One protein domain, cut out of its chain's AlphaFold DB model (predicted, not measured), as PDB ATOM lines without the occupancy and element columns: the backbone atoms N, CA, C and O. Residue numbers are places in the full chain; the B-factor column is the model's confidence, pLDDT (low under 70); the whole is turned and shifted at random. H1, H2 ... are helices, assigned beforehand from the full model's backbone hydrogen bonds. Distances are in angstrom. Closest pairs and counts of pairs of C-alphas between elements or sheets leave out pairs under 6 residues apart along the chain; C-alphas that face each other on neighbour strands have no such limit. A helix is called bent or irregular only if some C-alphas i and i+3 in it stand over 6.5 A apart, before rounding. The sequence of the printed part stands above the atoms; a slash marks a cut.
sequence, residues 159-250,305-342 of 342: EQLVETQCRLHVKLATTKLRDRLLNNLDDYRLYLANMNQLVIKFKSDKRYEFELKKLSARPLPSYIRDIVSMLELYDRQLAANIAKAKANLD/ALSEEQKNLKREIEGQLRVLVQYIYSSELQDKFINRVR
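This is residues 159 to 250 and 305 to 342 of the 342 residues of an uncharacterized protein of Rickettsiales bacterium (UniProt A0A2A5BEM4). One very long helix, H1, makes the long axis; its residues 159 to 176 stick out as a free arm, and four shorter helices gather along its later part. H2 and H5 pack on separate stretches of H1, H3 folds back from H2 as a helical hairpin and packs on H4, and residues 243 to 250 of H3 stick out too. The printed part has 130 residues with five named helices, H1 to H5 in chain order, and no named strand; the class is all helix. It is extended, with a radius of gyration of the C-alphas of 21.9 A and spans of 82 by 34 by 19 A.

H1, residues 159 to 203, touches H2, residues 209 to 216, with its residues 191 to 198 alone, at a steep tilt of 48 degrees; the closest C-alphas, of Leu 198 and Glu 211, are 5.7 A apart. H3, residues 222 to 250, touches H2 at a shallow tilt of 12 degrees, opposite ways, closest at the C-alphas of Glu 209 and Asp 235, 6.6 A. H4, residues 308 to 328, touches residues 224 to 237 of H3 at a steep tilt of 43 degrees; the closest C-alphas, of Ile 224 and Leu 324, are 6.4 A apart. H5, residues 331 to 338, touches residues 181 to 188 of H1, closest at the C-alphas of Asn 184 and Phe 337, 5.9 A. H3 and H5 are apart. Every O i to N i+4 pair is within hydrogen-bond range in H1, H2 and H5, 24 of 25 in H3 and 15 of 17 in H4.

H1 runs 65.1 A from C-alpha 159 at (-4.675, 39.738, 277.019), H3 42.2 A and H4 29.3 A. H4 has a kink of 42 degrees near residue 320 and is only just irregular: C-alphas 319 and 322 are 6.9 A apart. H5 ends at C-alpha 338, (19.341, 32.184, 250.593).

The C-alphas farthest apart, of Glu 159 and Asn 248, are 82.8 A apart. Residues 251 to 304 are not printed; C-alphas 250 and 305 are 19.9 A apart across the cut. The links printed whole are tight. The pLDDT is under 70 at residues 159 to 169, 305 to 306 and 340 to 342.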
ATOM      1  N   GLU A 159      -5.179  38.852 278.071       61.41
ATOM      2  CA  GLU A 159      -4.675  39.738 277.019       61.41
ATOM      3  C   GLU A 159      -3.165  39.967 277.171       61.41
ATOM      4  O   GLU A 159      -2.409  39.765 276.216       61.41
ATOM      5  N   GLN A 160      -2.688  40.182 278.405       64.19
ATOM      6  CA  GLN A 160      -1.252  40.168 278.715       64.19
ATOM      7  C   GLN A 160      -0.599  38.810 278.397       64.19
ATOM      8  O   GLN A 160       0.540  38.758 277.921       64.19
ATOM      9  N   LEU A 161      -1.293  37.689 278.631       60.94
ATOM     10  CA  LEU A 161      -0.749  36.352 278.361       60.94
ATOM     11  C   LEU A 161      -0.621  36.076 276.853       60.94
ATOM     12  O   LEU A 161       0.387  35.526 276.403       60.94
ATOM     13  N   VAL A 162      -1.622  36.485 276.070       61.41
ATOM     14  CA  VAL A 162      -1.623  36.359 274.608       61.41
ATOM     15  C   VAL A 162      -0.570  37.277 273.996       61.41
ATOM     16  O   VAL A 162       0.238  36.810 273.194       61.41
ATOM     17  N   GLU A 163      -0.478  38.541 274.416       61.62
ATOM     18  CA  GLU A 163       0.556  39.450 273.918       61.62
ATOM     19  C   GLU A 163       1.971  38.967 274.254       61.62
ATOM     20  O   GLU A 163       2.861  38.998 273.399       61.62
ATOM     21  N   THR A 164       2.208  38.491 275.479       66.38
ATOM     22  CA  THR A 164       3.539  38.028 275.896       66.38
ATOM     23  C   THR A 164       3.945  36.735 275.195       66.38
ATOM     24  O   THR A 164       5.077  36.654 274.705       66.38
ATOM     25  N   GLN A 165       3.043  35.754 275.063       60.88
ATOM     26  CA  GLN A 165       3.329  34.515 274.335       60.88
ATOM     27  C   GLN A 165       3.466  34.749 272.827       60.88
ATOM     28  O   GLN A 165       4.427  34.256 272.230       60.88
ATOM     29  N   CYS A 166       2.595  35.548 272.200       59.78
ATOM     30  CA  CYS A 166       2.719  35.892 270.782       59.78
ATOM     31  C   CYS A 166       4.011  36.673 270.504       59.78
ATOM     32  O   CYS A 166       4.746  36.318 269.581       59.78
ATOM     33  N   ARG A 167       4.371  37.667 271.333       62.97
ATOM     34  CA  ARG A 167       5.649  38.391 271.196       62.97
ATOM     35  C   ARG A 167       6.850  37.468 271.390       62.97
ATOM     36  O   ARG A 167       7.830  37.612 270.660       62.97
ATOM     37  N   LEU A 168       6.800  36.514 272.322       65.75
ATOM     38  CA  LEU A 168       7.862  35.519 272.513       65.75
ATOM     39  C   LEU A 168       7.997  34.583 271.311       65.75
ATOM     40  O   LEU A 168       9.112  34.369 270.841       65.75
ATOM     41  N   HIS A 169       6.891  34.064 270.779       62.97
ATOM     42  CA  HIS A 169       6.907  33.190 269.608       62.97
ATOM     43  C   HIS A 169       7.394  33.914 268.350       62.97
ATOM     44  O   HIS A 169       8.215  33.359 267.619       62.97
ATOM     45  N   VAL A 170       6.980  35.165 268.134       71.00
ATOM     46  CA  VAL A 170       7.475  36.001 267.030       71.00
ATOM     47  C   VAL A 170       8.962  36.309 267.212       71.00
ATOM     48  O   VAL A 170       9.739  36.123 266.275       71.00
ATOM     49  N   LYS A 171       9.410  36.690 268.416       73.19
ATOM     50  CA  LYS A 171      10.840  36.902 268.715       73.19
ATOM     51  C   LYS A 171      11.667  35.633 268.499       73.19
ATOM     52  O   LYS A 171      12.724  35.696 267.889       73.19
ATOM     53  N   LEU A 172      11.185  34.472 268.935       72.50
ATOM     54  CA  LEU A 172      11.892  33.201 268.766       72.50
ATOM     55  C   LEU A 172      11.919  32.733 267.300       72.50
ATOM     56  O   LEU A 172      12.894  32.134 266.848       72.50
ATOM     57  N   ALA A 173      10.847  32.977 266.544       70.94
ATOM     58  CA  ALA A 173      10.788  32.666 265.119       70.94
ATOM     59  C   ALA A 173      11.721  33.583 264.314       70.94
ATOM     60  O   ALA A 173      12.476  33.104 263.467       70.94
ATOM     61  N   THR A 174      11.723  34.882 264.624       76.19
ATOM     62  CA  THR A 174      12.597  35.882 263.992       76.19
ATOM     63  C   THR A 174      14.070  35.670 264.328       76.19
ATOM     64  O   THR A 174      14.896  35.770 263.424       76.19
ATOM     65  N   THR A 175      14.426  35.292 265.562       79.69
ATOM     66  CA  THR A 175      15.816  34.932 265.899       79.69
ATOM     67  C   THR A 175      16.257  33.665 265.177       79.69
ATOM     68  O   THR A 175      17.293  33.674 264.523       79.69
ATOM     69  N   LYS A 176      15.436  32.605 265.165       81.94
ATOM     70  CA  LYS A 176      15.743  31.373 264.414       81.94
ATOM     71  C   LYS A 176      15.883  31.607 262.910       81.94
ATOM     72  O   LYS A 176      16.672  30.917 262.265       81.94
ATOM     73  N   LEU A 177      15.086  32.510 262.340       81.00
ATOM     74  CA  LEU A 177      15.192  32.901 260.936       81.00
ATOM     75  C   LEU A 177      16.485  33.687 260.692       81.00
ATOM     76  O   LEU A 177      17.220  33.368 259.761       81.00
ATOM     77  N   ARG A 178      16.788  34.659 261.559       82.44
ATOM     78  CA  ARG A 178      18.013  35.462 261.506       82.44
ATOM     79  C   ARG A 178      19.264  34.591 261.589       82.44
ATOM     80  O   ARG A 178      20.139  34.731 260.742       82.44
ATOM     81  N   ASP A 179      19.333  33.683 262.558       85.69
ATOM     82  CA  ASP A 179      20.493  32.809 262.761       85.69
ATOM     83  C   ASP A 179      20.706  31.882 261.559       85.69
ATOM     84  O   ASP A 179      21.830  31.688 261.102       85.69
ATOM     85  N   ARG A 180      19.622  31.353 260.972       82.69
ATOM     86  CA  ARG A 180      19.702  30.567 259.730       82.69
ATOM     87  C   ARG A 180      20.192  31.393 258.549       82.69
ATOM     88  O   ARG A 180      21.022  30.910 257.785       82.69
ATOM     89  N   LEU A 181      19.686  32.613 258.390       84.94
ATOM     90  CA  LEU A 181      20.076  33.489 257.291       84.94
ATOM     91  C   LEU A 181      21.547  33.905 257.413       84.94
ATOM     92  O   LEU A 181      22.263  33.883 256.416       84.94
ATOM     93  N   LEU A 182      22.016  34.188 258.632       87.31
ATOM     94  CA  LEU A 182      23.431  34.430 258.923       87.31
ATOM     95  C   LEU A 182      24.293  33.215 258.568       87.31
ATOM     96  O   LEU A 182      25.253  33.362 257.819       87.31
ATOM     97  N   ASN A 183      23.904  32.014 259.007       89.19
ATOM     98  CA  ASN A 183      24.631  30.786 258.674       89.19
ATOM     99  C   ASN A 183      24.687  30.536 257.158       89.19
ATOM    100  O   ASN A 183      25.742  30.202 256.626       89.19
ATOM    101  N   ASN A 184      23.578  30.738 256.440       87.44
ATOM    102  CA  ASN A 184      23.536  30.592 254.982       87.44
ATOM    103  C   ASN A 184      24.440  31.612 254.272       87.44
ATOM    104  O   ASN A 184      25.068  31.296 253.257       87.44
ATOM    105  N   LEU A 185      24.512  32.833 254.802       87.44
ATOM    106  CA  LEU A 185      25.352  33.898 254.271       87.44
ATOM    107  C   LEU A 185      26.836  33.611 254.532       87.44
ATOM    108  O   LEU A 185      27.661  33.800 253.636       87.44
ATOM    109  N   ASP A 186      27.182  33.090 255.705       89.69
ATOM    110  CA  ASP A 186      28.549  32.671 256.022       89.69
ATOM    111  C   ASP A 186      28.986  31.457 255.189       89.69
ATOM    112  O   ASP A 186      30.100  31.443 254.658       89.69
ATOM    113  N   ASP A 187      28.087  30.497 254.948       89.75
ATOM    114  CA  ASP A 187      28.289  29.402 253.991       89.75
ATOM    115  C   ASP A 187      28.595  29.933 252.579       89.75
ATOM    116  O   ASP A 187      29.483  29.418 251.886       89.75
ATOM    117  N   TYR A 188      27.868  30.964 252.136       90.06
ATOM    118  CA  TYR A 188      28.082  31.599 250.835       90.06
ATOM    119  C   TYR A 188      29.412  32.354 250.777       90.06
ATOM    120  O   TYR A 188      30.180  32.183 249.828       90.06
ATOM    121  N   ARG A 189      29.755  33.122 251.815       90.19
ATOM    122  CA  ARG A 189      31.059  33.796 251.929       90.19
ATOM    123  C   ARG A 189      32.211  32.801 251.878       90.19
ATOM    124  O   ARG A 189      33.188  33.028 251.164       90.19
ATOM    125  N   LEU A 190      32.089  31.683 252.592       92.38
ATOM    126  CA  LEU A 190      33.085  30.620 252.565       92.38
ATOM    127  C   LEU A 190      33.200  30.018 251.162       92.38
ATOM    128  O   LEU A 190      34.309  29.777 250.681       92.38
ATOM    129  N   TYR A 191      32.076  29.791 250.482       91.94
ATOM    130  CA  TYR A 191      32.069  29.329 249.097       91.94
ATOM    131  C   TYR A 191      32.806  30.305 248.166       91.94
ATOM    132  O   TYR A 191      33.722  29.881 247.459       91.94
ATOM    133  N   LEU A 192      32.498  31.604 248.231       91.69
ATOM    134  CA  LEU A 192      33.175  32.645 247.450       91.69
ATOM    135  C   LEU A 192      34.681  32.688 247.722       91.69
ATOM    136  O   LEU A 192      35.479  32.762 246.788       91.69
ATOM    137  N   ALA A 193      35.087  32.586 248.988       92.56
ATOM    138  CA  ALA A 193      36.496  32.553 249.358       92.56
ATOM    139  C   ALA A 193      37.223  31.358 248.717       92.56
ATOM    140  O   ALA A 193      38.306  31.529 248.156       92.56
ATOM    141  N   ASN A 194      36.613  30.166 248.729       93.69
ATOM    142  CA  ASN A 194      37.182  28.988 248.064       93.69
ATOM    143  C   ASN A 194      37.269  29.180 246.541       93.69
ATOM    144  O   ASN A 194      38.253  28.766 245.933       93.69
ATOM    145  N   MET A 195      36.276  29.823 245.923       93.06
ATOM    146  CA  MET A 195      36.284  30.078 244.481       93.06
ATOM    147  C   MET A 195      37.352  31.088 244.073       93.06
ATOM    148  O   MET A 195      38.074  30.874 243.102       93.06
ATOM    149  N   ASN A 196      37.529  32.149 244.854       92.88
ATOM    150  CA  ASN A 196      38.607  33.104 244.628       92.88
ATOM    151  C   ASN A 196      39.982  32.435 244.778       92.88
ATOM    152  O   ASN A 196      40.869  32.663 243.957       92.88
ATOM    153  N   GLN A 197      40.149  31.549 245.768       94.44
ATOM    154  CA  GLN A 197      41.370  30.751 245.916       94.44
ATOM    155  C   GLN A 197      41.617  29.835 244.714       94.44
ATOM    156  O   GLN A 197      42.750  29.767 244.239       94.44
ATOM    157  N   LEU A 198      40.577  29.190 244.176       95.00
ATOM    158  CA  LEU A 198      40.677  28.386 242.957       95.00
ATOM    159  C   LEU A 198      41.229  29.219 241.798       95.00
ATOM    160  O   LEU A 198      42.212  28.830 241.175       95.00
ATOM    161  N   VAL A 199      40.648  30.395 241.550       93.31
ATOM    162  CA  VAL A 199      41.066  31.285 240.456       93.31
ATOM    163  C   VAL A 199      42.514  31.752 240.631       93.31
ATOM    164  O   VAL A 199      43.283  31.766 239.669       93.31
ATOM    165  N   ILE A 200      42.914  32.117 241.851       93.25
ATOM    166  CA  ILE A 200      44.288  32.550 242.151       93.25
ATOM    167  C   ILE A 200      45.280  31.403 241.924       93.25
ATOM    168  O   ILE A 200      46.333  31.595 241.306       93.25
ATOM    169  N   LYS A 201      44.957  30.199 242.402       93.19
ATOM    170  CA  LYS A 201      45.803  29.012 242.230       93.19
ATOM    171  C   LYS A 201      45.913  28.598 240.767       93.19
ATOM    172  O   LYS A 201      47.020  28.338 240.313       93.19
ATOM    173  N   PHE A 202      44.808  28.639 240.024       93.69
ATOM    174  CA  PHE A 202      44.793  28.403 238.584       93.69
ATOM    175  C   PHE A 202      45.717  29.377 237.840       93.69
ATOM    176  O   PHE A 202      46.613  28.948 237.116       93.69
ATOM    177  N   LYS A 203      45.589  30.688 238.088       91.31
ATOM    178  CA  LYS A 203      46.449  31.706 237.455       91.31
ATOM    179  C   LYS A 203      47.932  31.539 237.789       91.31
ATOM    180  O   LYS A 203      48.782  31.886 236.974       91.31
ATOM    181  N   SER A 204      48.234  31.026 238.980       89.81
ATOM    182  CA  SER A 204      49.603  30.805 239.460       89.81
ATOM    183  C   SER A 204      50.155  29.405 239.174       89.81
ATOM    184  O   SER A 204      51.224  29.079 239.689       89.81
ATOM    185  N   ASP A 205      49.460  28.589 238.372       90.38
ATOM    186  CA  ASP A 205      49.855  27.215 238.021       90.38
ATOM    187  C   ASP A 205      50.128  26.324 239.250       90.38
ATOM    188  O   ASP A 205      51.000  25.453 239.250       90.38
ATOM    189  N   LYS A 206      49.369  26.549 240.330       90.62
ATOM    190  CA  LYS A 206      49.413  25.759 241.568       90.62
ATOM    191  C   LYS A 206      48.263  24.764 241.603       90.62
ATOM    192  O   LYS A 206      47.220  25.009 241.016       90.62
ATOM    193  N   ARG A 207      48.418  23.671 242.357       91.88
ATOM    194  CA  ARG A 207      47.341  22.684 242.546       91.88
ATOM    195  C   ARG A 207      46.167  23.253 243.345       91.88
ATOM    196  O   ARG A 207      46.385  23.906 244.370       91.88
ATOM    197  N   TYR A 208      44.947  22.945 242.915       94.69
ATOM    198  CA  TYR A 208      43.682  23.434 243.488       94.69
ATOM    199  C   TYR A 208      42.590  22.347 243.597       94.69
ATOM    200  O   TYR A 208      41.393  22.636 243.640       94.69
ATOM    201  N   GLU A 209      42.998  21.077 243.688       93.81
ATOM    202  CA  GLU A 209      42.116  19.906 243.856       93.81
ATOM    203  C   GLU A 209      41.075  20.069 244.981       93.81
ATOM    204  O   GLU A 209      39.907  19.705 244.835       93.81
ATOM    205  N   PHE A 210      41.479  20.649 246.113       93.19
ATOM    206  CA  PHE A 210      40.594  20.835 247.261       93.19
ATOM    207  C   PHE A 210      39.465  21.830 246.972       93.19
ATOM    208  O   PHE A 210      38.312  21.590 247.335       93.19
ATOM    209  N   GLU A 211      39.780  22.938 246.305       93.62
ATOM    210  CA  GLU A 211      38.791  23.933 245.911       93.62
ATOM    211  C   GLU A 211      37.829  23.379 244.852       93.62
ATOM    212  O   GLU A 211      36.623  23.609 244.946       93.62
ATOM    213  N   LEU A 212      38.337  22.581 243.905       93.44
ATOM    214  CA  LEU A 212      37.518  21.873 242.915       93.44
ATOM    215  C   LEU A 212      36.535  20.898 243.563       93.44
ATOM    216  O   LEU A 212      35.362  20.852 243.191       93.44
ATOM    217  N   LYS A 213      36.978  20.150 244.577       93.44
ATOM    218  CA  LYS A 213      36.104  19.243 245.327       93.44
ATOM    219  C   LYS A 213      34.982  19.994 246.047       93.44
ATOM    220  O   LYS A 213      33.854  19.516 246.114       93.44
ATOM    221  N   LYS A 214      35.268  21.188 246.575       91.56
ATOM    222  CA  LYS A 214      34.242  22.044 247.192       91.56
ATOM    223  C   LYS A 214      33.268  22.632 246.174       91.56
ATOM    224  O   LYS A 214      32.090  22.772 246.496       91.56
ATOM    225  N   LEU A 215      33.745  22.968 244.976       90.69
ATOM    226  CA  LEU A 215      32.907  23.446 243.876       90.69
ATOM    227  C   LEU A 215      31.938  22.354 243.400       90.69
ATOM    228  O   LEU A 215      30.733  22.582 243.325       90.69
ATOM    229  N   SER A 216      32.461  21.153 243.150       88.69
ATOM    230  CA  SER A 216      31.698  19.992 242.667       88.69
ATOM    231  C   SER A 216      30.778  19.361 243.715       88.69
ATOM    232  O   SER A 216      29.850  18.640 243.358       88.69
ATOM    233  N   ALA A 217      30.967  19.659 245.006       89.38
ATOM    234  CA  ALA A 217      30.059  19.217 246.066       89.38
ATOM    235  C   ALA A 217      28.641  19.808 245.942       89.38
ATOM    236  O   ALA A 217      27.716  19.333 246.603       89.38
ATOM    237  N   ARG A 218      28.459  20.859 245.135       84.62
ATOM    238  CA  ARG A 218      27.161  21.492 244.884       84.62
ATOM    239  C   ARG A 218      26.644  21.139 243.488       84.62
ATOM    240  O   ARG A 218      27.440  20.919 242.582       84.62
ATOM    241  N   PRO A 219      25.316  21.109 243.285       87.25
ATOM    242  CA  PRO A 219      24.748  20.903 241.960       87.25
ATOM    243  C   PRO A 219      25.095  22.088 241.053       87.25
ATOM    244  O   PRO A 219      24.738  23.233 241.338       87.25
ATOM    245  N   LEU A 220      25.799  21.797 239.960       89.81
ATOM    246  CA  LEU A 220      26.257  22.781 238.985       89.81
ATOM    247  C   LEU A 220      25.435  22.683 237.688       89.81
ATOM    248  O   LEU A 220      25.171  21.568 237.211       89.81
ATOM    249  N   PRO A 221      25.073  23.821 237.072       91.25
ATOM    250  CA  PRO A 221      24.530  23.842 235.719       91.25
ATOM    251  C   PRO A 221      25.459  23.142 234.718       91.25
ATOM    252  O   PRO A 221      26.669  23.072 234.934       91.25
ATOM    253  N   SER A 222      24.908  22.620 233.617       89.94
ATOM    254  CA  SER A 222      25.687  21.917 232.580       89.94
ATOM    255  C   SER A 222      26.844  22.765 232.047       89.94
ATOM    256  O   SER A 222      27.983  22.318 232.086       89.94
ATOM    257  N   TYR A 223      26.570  24.021 231.688       87.88
ATOM    258  CA  TYR A 223      27.576  24.943 231.152       87.88
ATOM    259  C   TYR A 223      28.744  25.213 232.120       87.88
ATOM    260  O   TYR A 223      29.858  25.481 231.686       87.88
ATOM    261  N   ILE A 224      28.519  25.114 233.435       92.69
ATOM    262  CA  ILE A 224      29.587  25.228 234.438       92.69
ATOM    263  C   ILE A 224      30.326  23.910 234.621       92.69
ATOM    264  O   ILE A 224      31.536  23.921 234.832       92.69
ATOM    265  N   ARG A 225      29.632  22.770 234.529       92.94
ATOM    266  CA  ARG A 225      30.269  21.450 234.635       92.94
ATOM    267  C   ARG A 225      31.339  21.246 233.571       92.94
ATOM    268  O   ARG A 225      32.392  20.709 233.903       92.94
ATOM    269  N   ASP A 226      31.118  21.738 232.358       92.00
ATOM    270  CA  ASP A 226      32.104  21.641 231.279       92.00
ATOM    271  C   ASP A 226      33.383  22.415 231.638       92.00
ATOM    272  O   ASP A 226      34.483  21.861 231.587       92.00
ATOM    273  N   ILE A 227      33.251  23.645 232.147       93.69
ATOM    274  CA  ILE A 227      34.385  24.452 232.633       93.69
ATOM    275  C   ILE A 227      35.108  23.757 233.794       93.69
ATOM    276  O   ILE A 227      36.338  23.709 233.834       93.69
ATOM    277  N   VAL A 228      34.355  23.194 234.741       94.06
ATOM    278  CA  VAL A 228      34.921  22.461 235.882       94.06
ATOM    279  C   VAL A 228      35.679  21.219 235.420       94.06
ATOM    280  O   VAL A 228      36.766  20.959 235.928       94.06
ATOM    281  N   SER A 229      35.180  20.503 234.412       93.88
ATOM    282  CA  SER A 229      35.859  19.333 233.849       93.88
ATOM    283  C   SER A 229      37.208  19.694 233.216       93.88
ATOM    284  O   SER A 229      38.202  18.995 233.425       93.88
ATOM    285  N   MET A 230      37.285  20.841 232.530       93.75
ATOM    286  CA  MET A 230      38.546  21.360 231.998       93.75
ATOM    287  C   MET A 230      39.508  21.755 233.120       93.75
ATOM    288  O   MET A 230      40.692  21.419 233.069       93.75
ATOM    289  N   LEU A 231      39.005  22.414 234.170       94.81
ATOM    290  CA  LEU A 231      39.803  22.766 235.348       94.81
ATOM    291  C   LEU A 231      40.352  21.530 236.074       94.81
ATOM    292  O   LEU A 231      41.496  21.563 236.529       94.81
ATOM    293  N   GLU A 232      39.570  20.454 236.182       95.19
ATOM    294  CA  GLU A 232      40.012  19.172 236.742       95.19
ATOM    295  C   GLU A 232      41.097  18.525 235.884       95.19
ATOM    296  O   GLU A 232      42.099  18.033 236.409       95.19
ATOM    297  N   LEU A 233      40.919  18.533 234.562       94.19
ATOM    298  CA  LEU A 233      41.894  17.980 233.631       94.19
ATOM    299  C   LEU A 233      43.224  18.740 233.718       94.19
ATOM    300  O   LEU A 233      44.287  18.116 233.779       94.19
ATOM    301  N   TYR A 234      43.170  20.068 233.832       93.69
ATOM    302  CA  TYR A 234      44.352  20.898 234.050       93.69
ATOM    303  C   TYR A 234      45.031  20.618 235.401       93.69
ATOM    304  O   TYR A 234      46.253  20.460 235.445       93.69
ATOM    305  N   ASP A 235      44.280  20.470 236.504       94.31
ATOM    306  CA  ASP A 235      44.873  20.136 237.814       94.31
ATOM    307  C   ASP A 235      45.572  18.767 237.796       94.31
ATOM    308  O   ASP A 235      46.655  18.616 238.369       94.31
ATOM    309  N   ARG A 236      45.022  17.780 237.072       94.00
ATOM    310  CA  ARG A 236      45.680  16.477 236.870       94.00
ATOM    311  C   ARG A 236      47.002  16.617 236.114       94.00
ATOM    312  O   ARG A 236      47.984  15.975 236.492       94.00
ATOM    313  N   GLN A 237      47.057  17.464 235.085       91.81
ATOM    314  CA  GLN A 237      48.303  17.749 234.362       91.81
ATOM    315  C   GLN A 237      49.337  18.435 235.270       91.81
ATOM    316  O   GLN A 237      50.504  18.037 235.283       91.81
ATOM    317  N   LEU A 238      48.912  19.393 236.104       90.31
ATOM    318  CA  LEU A 238      49.780  20.015 237.113       90.31
ATOM    319  C   LEU A 238      50.326  18.983 238.110       90.31
ATOM    320  O   LEU A 238      51.524  18.979 238.402       90.31
ATOM    321  N   ALA A 239      49.474  18.080 238.601       90.62
ATOM    322  CA  ALA A 239      49.872  17.009 239.512       90.62
ATOM    323  C   ALA A 239      50.938  16.096 238.891       90.62
ATOM    324  O   ALA A 239      51.950  15.796 239.531       90.62
ATOM    325  N   ALA A 240      50.742  15.698 237.632       88.88
ATOM    326  CA  ALA A 240      51.684  14.861 236.897       88.88
ATOM    327  C   ALA A 240      53.041  15.555 236.701       88.88
ATOM    328  O   ALA A 240      54.084  14.926 236.881       88.88
ATOM    329  N   ASN A 241      53.049  16.852 236.388       87.31
ATOM    330  CA  ASN A 241      54.286  17.617 236.223       87.31
ATOM    331  C   ASN A 241      55.060  17.747 237.539       87.31
ATOM    332  O   ASN A 241      56.278  17.573 237.553       87.31
ATOM    333  N   ILE A 242      54.363  17.980 238.656       86.81
ATOM    334  CA  ILE A 242      54.980  18.024 239.989       86.81
ATOM    335  C   ILE A 242      55.569  16.658 240.357       86.81
ATOM    336  O   ILE A 242      56.692  16.588 240.856       86.81
ATOM    337  N   ALA A 243      54.854  15.566 240.075       86.94
ATOM    338  CA  ALA A 243      55.344  14.212 240.324       86.94
ATOM    339  C   ALA A 243      56.599  13.889 239.495       86.94
ATOM    340  O   ALA A 243      57.576  13.375 240.040       86.94
ATOM    341  N   LYS A 244      56.614  14.252 238.203       86.31
ATOM    342  CA  LYS A 244      57.790  14.108 237.327       86.31
ATOM    343  C   LYS A 244      58.977  14.936 237.826       86.31
ATOM    344  O   LYS A 244      60.092  14.426 237.892       86.31
ATOM    345  N   ALA A 245      58.743  16.191 238.216       83.19
ATOM    346  CA  ALA A 245      59.786  17.062 238.753       83.19
ATOM    347  C   ALA A 245      60.392  16.494 240.046       83.19
ATOM    348  O   ALA A 245      61.612  16.479 240.198       83.19
ATOM    349  N   LYS A 246      59.552  15.959 240.942       84.69
ATOM    350  CA  LYS A 246      60.000  15.300 242.172       84.69
ATOM    351  C   LYS A 246      60.830  14.044 241.881       84.69
ATOM    352  O   LYS A 246      61.920  13.904 242.421       84.69
ATOM    353  N   ALA A 247      60.371  13.184 240.969       83.12
ATOM    354  CA  ALA A 247      61.096  11.973 240.580       83.12
ATOM    355  C   ALA A 247      62.485  12.272 239.976       83.12
ATOM    356  O   ALA A 247      63.447  11.558 240.254       83.12
ATOM    357  N   ASN A 248      62.609  13.347 239.191       80.88
ATOM    358  CA  ASN A 248      63.891  13.770 238.621       80.88
ATOM    359  C   ASN A 248      64.877  14.277 239.688       80.88
ATOM    360  O   ASN A 248      66.079  14.042 239.562       80.88
ATOM    361  N   LEU A 249      64.386  14.947 240.737       77.69
ATOM    362  CA  LEU A 249      65.210  15.393 241.866       77.69
ATOM    363  C   LEU A 249      65.711  14.204 242.697       77.69
ATOM    364  O   LEU A 249      66.911  14.097 242.958       77.69
ATOM    365  N   ASP A 250      64.817  13.271 243.030       76.56
ATOM    366  CA  ASP A 250      65.152  12.086 243.828       76.56
ATOM    367  C   ASP A 250      66.110  11.139 243.068       76.56
ATOM    368  O   ASP A 250      67.041  10.575 243.648       76.56
ATOM    369  N   ALA A 305      59.096  23.611 230.574       61.75
ATOM    370  CA  ALA A 305      58.103  24.435 229.899       61.75
ATOM    371  C   ALA A 305      56.799  23.635 229.749       61.75
ATOM    372  O   ALA A 305      56.853  22.475 229.332       61.75
ATOM    373  N   LEU A 306      55.662  24.232 230.136       68.38
ATOM    374  CA  LEU A 306      54.347  23.606 229.973       68.38
ATOM    375  C   LEU A 306      54.242  23.024 228.557       68.38
ATOM    376  O   LEU A 306      54.669  23.683 227.601       68.38
ATOM    377  N   SER A 307      53.687  21.816 228.427       80.19
ATOM    378  CA  SER A 307      53.433  21.244 227.103       80.19
ATOM    379  C   SER A 307      52.519  22.181 226.307       80.19
ATOM    380  O   SER A 307      51.718  22.918 226.889       80.19
ATOM    381  N   GLU A 308      52.631  22.184 224.977       84.81
ATOM    382  CA  GLU A 308      51.747  23.008 224.137       84.81
ATOM    383  C   GLU A 308      50.267  22.677 224.376       84.81
ATOM    384  O   GLU A 308      49.442  23.580 224.482       84.81
ATOM    385  N   GLU A 309      49.940  21.402 224.605       85.31
ATOM    386  CA  GLU A 309      48.600  20.966 225.015       85.31
ATOM    387  C   GLU A 309      48.137  21.638 226.314       85.31
ATOM    388  O   GLU A 309      47.021  22.149 226.391       85.31
ATOM    389  N   GLN A 310      49.005  21.697 227.327       86.50
ATOM    390  CA  GLN A 310      48.682  22.310 228.611       86.50
ATOM    391  C   GLN A 310      48.516  23.835 228.484       86.50
ATOM    392  O   GLN A 310      47.640  24.419 229.123       86.50
ATOM    393  N   LYS A 311      49.319  24.497 227.640       89.12
ATOM    394  CA  LYS A 311      49.163  25.934 227.351       89.12
ATOM    395  C   LYS A 311      47.862  26.231 226.607       89.12
ATOM    396  O   LYS A 311      47.201  27.218 226.926       89.12
ATOM    397  N   ASN A 312      47.501  25.393 225.635       91.31
ATOM    398  CA  ASN A 312      46.259  25.530 224.880       91.31
ATOM    399  C   ASN A 312      45.047  25.359 225.797       91.31
ATOM    400  O   ASN A 312      44.183  26.232 225.816       91.31
ATOM    401  N   LEU A 313      45.052  24.321 226.639       92.12
ATOM    402  CA  LEU A 313      44.007  24.099 227.634       92.12
ATOM    403  C   LEU A 313      43.904  25.264 228.627       92.12
ATOM    404  O   LEU A 313      42.808  25.734 228.921       92.12
ATOM    405  N   LYS A 314      45.037  25.787 229.117       92.88
ATOM    406  CA  LYS A 314      45.042  26.967 229.993       92.88
ATOM    407  C   LYS A 314      44.372  28.163 229.321       92.88
ATOM    408  O   LYS A 314      43.550  28.825 229.947       92.88
ATOM    409  N   ARG A 315      44.696  28.429 228.051       93.38
ATOM    410  CA  ARG A 315      44.116  29.539 227.283       93.38
ATOM    411  C   ARG A 315      42.611  29.355 227.066       93.38
ATOM    412  O   ARG A 315      41.862  30.323 227.163       93.38
ATOM    413  N   GLU A 316      42.172  28.131 226.792       93.69
ATOM    414  CA  GLU A 316      40.754  27.796 226.650       93.69
ATOM    415  C   GLU A 316      39.989  28.038 227.958       93.69
ATOM    416  O   GLU A 316      38.981  28.751 227.969       93.69
ATOM    417  N   ILE A 317      40.529  27.559 229.084       92.56
ATOM    418  CA  ILE A 317      39.968  27.809 230.416       92.56
ATOM    419  C   ILE A 317      39.949  29.310 230.721       92.56
ATOM    420  O   ILE A 317      38.942  29.811 231.210       92.56
ATOM    421  N   GLU A 318      41.016  30.053 230.422       93.56
ATOM    422  CA  GLU A 318      41.066  31.509 230.614       93.56
ATOM    423  C   GLU A 318      39.980  32.240 229.812       93.56
ATOM    424  O   GLU A 318      39.368  33.179 230.331       93.56
ATOM    425  N   GLY A 319      39.689  31.783 228.590       91.00
ATOM    426  CA  GLY A 319      38.601  32.309 227.763       91.00
ATOM    427  C   GLY A 319      37.220  32.103 228.391       91.00
ATOM    428  O   GLY A 319      36.368  32.991 228.321       91.00
ATOM    429  N   GLN A 320      37.012  30.973 229.067       92.44
ATOM    430  CA  GLN A 320      35.739  30.630 229.709       92.44
ATOM    431  C   GLN A 320      35.668  31.012 231.195       92.44
ATOM    432  O   GLN A 320      34.593  31.002 231.797       92.44
ATOM    433  N   LEU A 321      36.783  31.435 231.794       92.25
ATOM    434  CA  LEU A 321      36.865  31.792 233.209       92.25
ATOM    435  C   LEU A 321      35.903  32.929 233.566       92.25
ATOM    436  O   LEU A 321      35.363  32.964 234.669       92.25
ATOM    437  N   ARG A 322      35.646  33.841 232.618       91.69
ATOM    438  CA  ARG A 322      34.657  34.913 232.786       91.69
ATOM    439  C   ARG A 322      33.257  34.357 233.059       91.69
ATOM    440  O   ARG A 322      32.578  34.887 233.929       91.69
ATOM    441  N   VAL A 323      32.856  33.293 232.363       92.19
ATOM    442  CA  VAL A 323      31.541  32.651 232.531       92.19
ATOM    443  C   VAL A 323      31.432  32.025 233.920       92.19
ATOM    444  O   VAL A 323      30.440  32.227 234.616       92.19
ATOM    445  N   LEU A 324      32.488  31.340 234.370       91.50
ATOM    446  CA  LEU A 324      32.542  30.784 235.722       91.50
ATOM    447  C   LEU A 324      32.431  31.882 236.788       91.50
ATOM    448  O   LEU A 324      31.659  31.744 237.733       91.50
ATOM    449  N   VAL A 325      33.168  32.985 236.628       91.12
ATOM    450  CA  VAL A 325      33.110  34.130 237.549       91.12
ATOM    451  C   VAL A 325      31.714  34.753 237.562       91.12
ATOM    452  O   VAL A 325      31.173  34.986 238.638       91.12
ATOM    453  N   GLN A 326      31.095  34.970 236.401       91.88
ATOM    454  CA  GLN A 326      29.727  35.491 236.322       91.88
ATOM    455  C   GLN A 326      28.726  34.588 237.047       91.88
ATOM    456  O   GLN A 326      27.887  35.090 237.788       91.88
ATOM    457  N   TYR A 327      28.853  33.268 236.909       91.19
ATOM    458  CA  TYR A 327      28.021  32.325 237.651       91.19
ATOM    459  C   TYR A 327      28.251  32.394 239.166       91.19
ATOM    460  O   TYR A 327      27.285  32.412 239.927       91.19
ATOM    461  N   ILE A 328      29.509  32.478 239.616       90.88
ATOM    462  CA  ILE A 328      29.854  32.577 241.046       90.88
ATOM    463  C   ILE A 328      29.182  33.791 241.704       90.88
ATOM    464  O   ILE A 328      28.773  33.698 242.859       90.88
ATOM    465  N   TYR A 329      29.043  34.898 240.972       89.06
ATOM    466  CA  TYR A 329      28.394  36.120 241.451       89.06
ATOM    467  C   TYR A 329      26.937  36.273 240.983       89.06
ATOM    468  O   TYR A 329      26.324  37.306 241.241       89.06
ATOM    469  N   SER A 330      26.358  35.266 240.326       91.12
ATOM    470  CA  SER A 330      24.990  35.335 239.804       91.12
ATOM    471  C   SER A 330      23.942  35.363 240.918       91.12
ATOM    472  O   SER A 330      24.125  34.754 241.978       91.12
ATOM    473  N   SER A 331      22.811  36.024 240.657       87.56
ATOM    474  CA  SER A 331      21.628  35.954 241.523       87.56
ATOM    475  C   SER A 331      21.121  34.518 241.656       87.56
ATOM    476  O   SER A 331      20.813  34.089 242.758       87.56
ATOM    477  N   GLU A 332      21.159  33.729 240.574       87.19
ATOM    478  CA  GLU A 332      20.755  32.316 240.579       87.19
ATOM    479  C   GLU A 332      21.491  31.505 241.659       87.19
ATOM    480  O   GLU A 332      20.890  30.700 242.378       87.19
ATOM    481  N   LEU A 333      22.807  31.703 241.791       87.19
ATOM    482  CA  LEU A 333      23.585  31.017 242.813       87.19
ATOM    483  C   LEU A 333      23.302  31.582 244.206       87.19
ATOM    484  O   LEU A 333      23.142  30.802 245.141       87.19
ATOM    485  N   GLN A 334      23.214  32.905 244.350       88.69
ATOM    486  CA  GLN A 334      22.897  33.557 245.627       88.69
ATOM    487  C   GLN A 334      21.549  33.083 246.180       88.69
ATOM    488  O   GLN A 334      21.457  32.679 247.341       88.69
ATOM    489  N   ASP A 335      20.539  33.003 245.321       86.50
ATOM    490  CA  ASP A 335      19.207  32.511 245.652       86.50
ATOM    491  C   ASP A 335      19.243  31.053 246.104       86.50
ATOM    492  O   ASP A 335      18.536  30.689 247.035       86.50
ATOM    493  N   LYS A 336      20.113  30.204 245.544       86.81
ATOM    494  CA  LYS A 336      20.286  28.819 246.030       86.81
ATOM    495  C   LYS A 336      20.862  28.744 247.449       86.81
ATOM    496  O   LYS A 336      20.643  27.742 248.134       86.81
ATOM    497  N   PHE A 337      21.606  29.755 247.901       84.50
ATOM    498  CA  PHE A 337      22.091  29.834 249.284       84.50
ATOM    499  C   PHE A 337      21.043  30.434 250.222       84.50
ATOM    500  O   PHE A 337      20.847  29.915 251.319       84.50
ATOM    501  N   ILE A 338      20.348  31.486 249.786       79.81
ATOM    502  CA  ILE A 338      19.341  32.184 250.593       79.81
ATOM    503  C   ILE A 338      18.065  31.341 250.711       79.81
ATOM    504  O   ILE A 338      17.567  31.140 251.815       79.81
ATOM    505  N   ASN A 339      17.593  30.761 249.605       74.44
ATOM    506  CA  ASN A 339      16.346  29.998 249.502       74.44
ATOM    507  C   ASN A 339      16.504  28.501 249.792       74.44
ATOM    508  O   ASN A 339      15.639  27.709 249.421       74.44
ATOM    509  N   ARG A 340      17.520  28.088 250.562       65.69
ATOM    510  CA  ARG A 340      17.575  26.751 251.207       65.69
ATOM    511  C   ARG A 340      16.433  26.517 252.229       65.69
ATOM    512  O   ARG A 340      16.527  25.647 253.084       65.69
ATOM    513  N   VAL A 341      15.381  27.335 252.166       48.72
ATOM    514  CA  VAL A 341      14.330  27.599 253.157       48.72
ATOM    515  C   VAL A 341      13.077  26.735 252.922       48.72
ATOM    516  O   VAL A 341      12.026  27.027 253.479       48.72
ATOM    517  N   ARG A 342      13.150  25.645 252.153       41.84
ATOM    518  CA  ARG A 342      12.042  24.676 252.084       41.84
ATOM    519  C   ARG A 342      12.444  23.316 252.609       41.84
ATOM    520  O   ARG A 342      13.422  22.757 252.068       41.84
TER     521      ARG A 342